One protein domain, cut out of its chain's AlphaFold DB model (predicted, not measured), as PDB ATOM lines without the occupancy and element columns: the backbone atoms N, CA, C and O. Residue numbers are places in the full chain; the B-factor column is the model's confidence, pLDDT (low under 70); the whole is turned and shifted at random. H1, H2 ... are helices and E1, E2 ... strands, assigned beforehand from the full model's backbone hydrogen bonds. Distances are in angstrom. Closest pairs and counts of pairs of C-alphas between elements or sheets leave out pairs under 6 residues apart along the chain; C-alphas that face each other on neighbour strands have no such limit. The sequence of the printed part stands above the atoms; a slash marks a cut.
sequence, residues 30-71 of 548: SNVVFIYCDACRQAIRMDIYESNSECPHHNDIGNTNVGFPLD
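Overview. This is residues 30 to 71 of the 548 residues of the protein "Hypothetical protein" of Rotaria socialis (UniProt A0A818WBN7). A small antiparallel sheet of three strands, E1, E2, E3 in that order, has one short helix, H1, standing up from one face, and residues 53 to 66 loop back from H1 to E3. The 42 printed residues have three named strands and one named helix, in the order E1, E2, H1, E3. The class is mixed, with under half of the residues in named elements. The whole is compact, radius of gyration of the C-alphas 9.3 A, spanning 27 by 22 by 17 A.

Arrangement. E1, residues 32 to 37, and E2, residues 42 to 45, form an antiparallel hairpin; N 35 and O 44 are 2.7 A apart. E3, residues 67 to 69, is antiparallel to E2, with N 43 and O 68 2.9 A apart. H1, residues 46 to 52, is on the sheet over E1, height 9.4 A; the closest C-alphas, of Phe 34 and Met 46, are 4.9 A apart. Every O i to N i+4 pair in H1 is within hydrogen-bond range.

Along the chain. E1 runs 16.2 A from C-alpha 32 at (288.965, 27.916, 134.215), E2 9.8 A, H1 10.1 A, and E3 7.1 A to C-alpha 69 at (287.727, 43.760, 134.971).

Size, cuts and confidence. The farthest C-alphas, Ser 30 and Asn 59, are 29.3 A apart. The printed part has no cut; the H1 to E3 link is long. Residues 30 and 52 to 65 have pLDDT under 70.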
ATOM      1  N   SER A  30     287.421  21.391 130.841       68.19
ATOM      2  CA  SER A  30     287.996  21.888 132.086       68.19
ATOM      3  C   SER A  30     287.886  23.413 132.098       68.19
ATOM      4  O   SER A  30     288.773  24.109 131.595       68.19
ATOM      5  N   ASN A  31     286.767  23.934 132.599       82.81
ATOM      6  CA  ASN A  31     286.569  25.370 132.691       82.81
ATOM      7  C   ASN A  31     287.570  25.966 133.687       82.81
ATOM      8  O   ASN A  31     287.758  25.448 134.787       82.81
ATOM      9  N   VAL A  32     288.188  27.080 133.306       90.06
ATOM     10  CA  VAL A  32     288.965  27.916 134.215       90.06
ATOM     11  C   VAL A  32     287.976  28.693 135.077       90.06
ATOM     12  O   VAL A  32     287.155  29.462 134.568       90.06
ATOM     13  N   VAL A  33     288.043  28.461 136.386       92.31
ATOM     14  CA  VAL A  33     287.141  29.068 137.365       92.31
ATOM     15  C   VAL A  33     287.721  30.388 137.851       92.31
ATOM     16  O   VAL A  33     288.881  30.463 138.257       92.31
ATOM     17  N   PHE A  34     286.884  31.414 137.846       93.69
ATOM     18  CA  PHE A  34     287.147  32.719 138.426       93.69
ATOM     19  C   PHE A  34     286.149  32.993 139.553       93.69
ATOM     20  O   PHE A  34     285.047  32.452 139.549       93.69
ATOM     21  N   ILE A  35     286.507  33.859 140.494       93.06
ATOM     22  CA  ILE A  35     285.639  34.409 141.531       93.06
ATOM     23  C   ILE A  35     285.562  35.926 141.374       93.06
ATOM     24  O   ILE A  35     286.570  36.590 141.140       93.06
ATOM     25  N   TYR A  36     284.357  36.478 141.457       94.12
ATOM     26  CA  TYR A  36     284.139  37.915 141.398       94.12
ATOM     27  C   TYR A  36     284.429  38.565 142.751       94.12
ATOM     28  O   TYR A  36     283.912  38.130 143.780       94.12
ATOM     29  N   CYS A  37     285.224  39.632 142.732       89.12
ATOM     30  CA  CYS A  37     285.478  40.486 143.881       89.12
ATOM     31  C   CYS A  37     284.783  41.836 143.683       89.12
ATOM     32  O   CYS A  37     285.194  42.618 142.824       89.12
ATOM     33  N   ASP A  38     283.775  42.118 144.508       89.12
ATOM     34  CA  ASP A  38     282.990  43.360 144.465       89.12
ATOM     35  C   ASP A  38     283.851  44.606 144.736       89.12
ATOM     36  O   ASP A  38     283.821  45.572 143.976       89.12
ATOM     37  N   ALA A  39     284.727  44.541 145.745       86.06
ATOM     38  CA  ALA A  39     285.610  45.650 146.115       86.06
ATOM     39  C   ALA A  39     286.580  46.049 144.987       86.06
ATOM     40  O   ALA A  39     286.882  47.229 144.809       86.06
ATOM     41  N   CYS A  40     287.061  45.073 144.210       84.00
ATOM     42  CA  CYS A  40     287.980  45.313 143.096       84.00
ATOM     43  C   CYS A  40     287.263  45.496 141.750       84.00
ATOM     44  O   CYS A  40     287.877  46.010 140.818       84.00
ATOM     45  N   ARG A  41     285.998  45.065 141.634       88.75
ATOM     46  CA  ARG A  41     285.244  44.925 140.373       88.75
ATOM     47  C   ARG A  41     285.978  44.076 139.327       88.75
ATOM     48  O   ARG A  41     286.053  44.414 138.147       88.75
ATOM     49  N   GLN A  42     286.567  42.966 139.777       89.25
ATOM     50  CA  GLN A  42     287.355  42.053 138.939       89.25
ATOM     51  C   GLN A  42     286.949  40.593 139.149       89.25
ATOM     52  O   GLN A  42     286.625  40.181 140.263       89.25
ATOM     53  N   ALA A  43     287.021  39.803 138.079       91.50
ATOM     54  CA  ALA A  43     286.970  38.348 138.123       91.50
ATOM     55  C   ALA A  43     288.398  37.795 138.242       91.50
ATOM     56  O   ALA A  43     289.233  38.027 137.369       91.50
ATOM     57  N   ILE A  44     288.682  37.064 139.319       88.44
ATOM     58  CA  ILE A  44     290.022  36.602 139.708       88.44
ATOM     59  C   ILE A  44     290.074  35.088 139.596       88.44
ATOM     60  O   ILE A  44     289.131  34.425 140.008       88.44
ATOM     61  N   ARG A  45     291.154  34.513 139.068       88.88
ATOM     62  CA  ARG A  45     291.272  33.054 139.001       88.88
ATOM     63  C   ARG A  45     291.197  32.425 140.398       88.88
ATOM     64  O   ARG A  45     291.861  32.878 141.328       88.88
ATOM     65  N   MET A  46     290.401  31.366 140.527       86.75
ATOM     66  CA  MET A  46     290.098  30.736 141.815       86.75
ATOM     67  C   MET A  46     291.339  30.139 142.493       86.75
ATOM     68  O   MET A  46     291.518  30.313 143.691       86.75
ATOM     69  N   ASP A  47     292.233  29.504 141.732       83.88
ATOM     70  CA  ASP A  47     293.482  28.920 142.246       83.88
ATOM     71  C   ASP A  47     294.406  29.966 142.896       83.88
ATOM     72  O   ASP A  47     295.087  29.707 143.894       83.88
ATOM     73  N   ILE A  48     294.393  31.188 142.369       79.12
ATOM     74  CA  ILE A  48     295.144  32.312 142.930       79.12
ATOM     75  C   ILE A  48     294.427  32.902 144.154       79.12
ATOM     76  O   ILE A  48     295.079  33.318 145.110       79.12
ATOM     77  N   TYR A  49     293.094  32.924 144.159       78.69
ATOM     78  CA  TYR A  49     292.316  33.378 145.313       78.69
ATOM     79  C   TYR A  49     292.508  32.455 146.528       78.69
ATOM     80  O   TYR A  49     292.850  32.915 147.616       78.69
ATOM     81  N   GLU A  50     292.371  31.141 146.333       79.69
ATOM     82  CA  GLU A  50     292.506  30.138 147.398       79.69
ATOM     83  C   GLU A  50     293.909  30.122 148.024       79.69
ATOM     84  O   GLU A  50     294.045  29.952 149.235       79.69
ATOM     85  N   SER A  51     294.956  30.349 147.226       74.00
ATOM     86  CA  SER A  51     296.342  30.368 147.716       74.00
ATOM     87  C   SER A  51     296.690  31.593 148.570       74.00
ATOM     88  O   SER A  51     297.613  31.511 149.379       74.00
ATOM     89  N   ASN A  52     295.954  32.702 148.439       66.62
ATOM     90  CA  ASN A  52     296.232  33.945 149.166       66.62
ATOM     91  C   ASN A  52     295.281  34.207 150.346       66.62
ATOM     92  O   ASN A  52     295.559  35.101 151.140       66.62
ATOM     93  N   SER A  53     294.187  33.443 150.492       59.09
ATOM     94  CA  SER A  53     293.144  33.593 151.539       59.09
ATOM     95  C   SER A  53     292.422  34.957 151.597       59.09
ATOM     96  O   SER A  53     291.433  35.094 152.310       59.09
ATOM     97  N   GLU A  54     292.867  35.941 150.820       62.41
ATOM     98  CA  GLU A  54     292.273  37.260 150.605       62.41
ATOM     99  C   GLU A  54     292.427  37.645 149.123       62.41
ATOM    100  O   GLU A  54     293.220  37.047 148.395       62.41
ATOM    101  N   CYS A  55     291.681  38.654 148.655       65.62
ATOM    102  CA  CYS A  55     291.819  39.168 147.289       65.62
ATOM    103  C   CYS A  55     293.232  39.765 147.081       65.62
ATOM    104  O   CYS A  55     293.521  40.831 147.631       65.62
ATOM    105  N   PRO A  56     294.105  39.160 146.250       60.00
ATOM    106  CA  PRO A  56     295.496  39.608 146.107       60.00
ATOM    107  C   PRO A  56     295.634  40.956 145.374       60.00
ATOM    108  O   PRO A  56     296.707  41.555 145.357       60.00
ATOM    109  N   HIS A  57     294.550  41.455 144.772       59.56
ATOM    110  CA  HIS A  57     294.541  42.606 143.868       59.56
ATOM    111  C   HIS A  57     294.216  43.959 144.512       59.56
ATOM    112  O   HIS A  57     294.155  44.950 143.787       59.56
ATOM    113  N   HIS A  58     294.106  44.074 145.844       57.84
ATOM    114  CA  HIS A  58     294.102  45.413 146.460       57.84
ATOM    115  C   HIS A  58     295.365  46.230 146.090       57.84
ATOM    116  O   HIS A  58     295.318  47.456 146.135       57.84
ATOM    117  N   ASN A  59     296.449  45.567 145.642       56.25
ATOM    118  CA  ASN A  59     297.724  46.192 145.272       56.25
ATOM    119  C   ASN A  59     298.167  46.029 143.789       56.25
ATOM    120  O   ASN A  59     299.183  46.621 143.434       56.25
ATOM    121  N   ASP A  60     297.467  45.267 142.926       59.12
ATOM    122  CA  ASP A  60     297.884  44.985 141.519       59.12
ATOM    123  C   ASP A  60     296.696  44.980 140.523       59.12
ATOM    124  O   ASP A  60     296.448  44.034 139.771       59.12
ATOM    125  N   ILE A  61     295.889  46.045 140.548       58.41
ATOM    126  CA  ILE A  61     294.708  46.203 139.685       58.41
ATOM    127  C   ILE A  61     295.132  46.221 138.202       58.41
ATOM    128  O   ILE A  61     295.728  47.188 137.735       58.41
ATOM    129  N   GLY A  62     294.750  45.186 137.439       57.38
ATOM    130  CA  GLY A  62     294.903  45.146 135.971       57.38
ATOM    131  C   GLY A  62     295.807  44.035 135.425       57.38
ATOM    132  O   GLY A  62     295.966  43.929 134.209       57.38
ATOM    133  N   ASN A  63     296.365  43.181 136.286       68.19
ATOM    134  CA  ASN A  63     297.157  42.031 135.855       68.19
ATOM    135  C   ASN A  63     296.282  40.930 135.217       68.19
ATOM    136  O   ASN A  63     295.673  40.107 135.904       68.19
ATOM    137  N   THR A  64     296.259  40.896 133.881       66.69
ATOM    138  CA  THR A  64     295.450  39.967 133.068       66.69
ATOM    139  C   THR A  64     295.813  38.492 133.233       66.69
ATOM    140  O   THR A  64     295.030  37.624 132.844       66.69
ATOM    141  N   ASN A  65     296.966  38.175 133.832       67.00
ATOM    142  CA  ASN A  65     297.345  36.794 134.141       67.00
ATOM    143  C   ASN A  65     296.620  36.245 135.382       67.00
ATOM    144  O   ASN A  65     296.543  35.026 135.558       67.00
ATOM    145  N   VAL A  66     296.093  37.133 136.231       75.44
ATOM    146  CA  VAL A  66     295.481  36.808 137.527       75.44
ATOM    147  C   VAL A  66     293.972  37.038 137.512       75.44
ATOM    148  O   VAL A  66     293.217  36.244 138.075       75.44
ATOM    149  N   GLY A  67     293.512  38.081 136.826       83.12
ATOM    150  CA  GLY A  67     292.095  38.395 136.700       83.12
ATOM    151  C   GLY A  67     291.819  39.439 135.627       83.12
ATOM    152  O   GLY A  67     292.733  39.946 134.983       83.12
ATOM    153  N   PHE A  68     290.550  39.765 135.422       88.44
ATOM    154  CA  PHE A  68     290.127  40.785 134.461       88.44
ATOM    155  C   PHE A  68     288.993  41.647 135.035       88.44
ATOM    156  O   PHE A  68     288.234  41.161 135.880       88.44
ATOM    157  N   PRO A  69     288.872  42.924 134.619       90.25
ATOM    158  CA  PRO A  69     287.727  43.760 134.971       90.25
ATOM    159  C   PRO A  69     286.415  43.112 134.538       90.25
ATOM    160  O   PRO A  69     286.309  42.626 133.414       90.25
ATOM    161  N   LEU A  70     285.430  43.117 135.430       92.00
ATOM    162  CA  LEU A  70     284.081  42.655 135.131       92.00
ATOM    163  C   LEU A  70     283.091  43.679 135.682       92.00
ATOM    164  O   LEU A  70     282.754  43.667 136.867       92.00
ATOM    165  N   ASP A  71     282.671  44.587 134.810       91.94
ATOM    166  CA  ASP A  71     281.633  45.569 135.106       91.94
ATOM    167  C   ASP A  71     280.230  44.958 134.928       91.94
ATOM    168  O   ASP A  71     280.071  43.814 134.494       91.94
TER     169      ASP A  71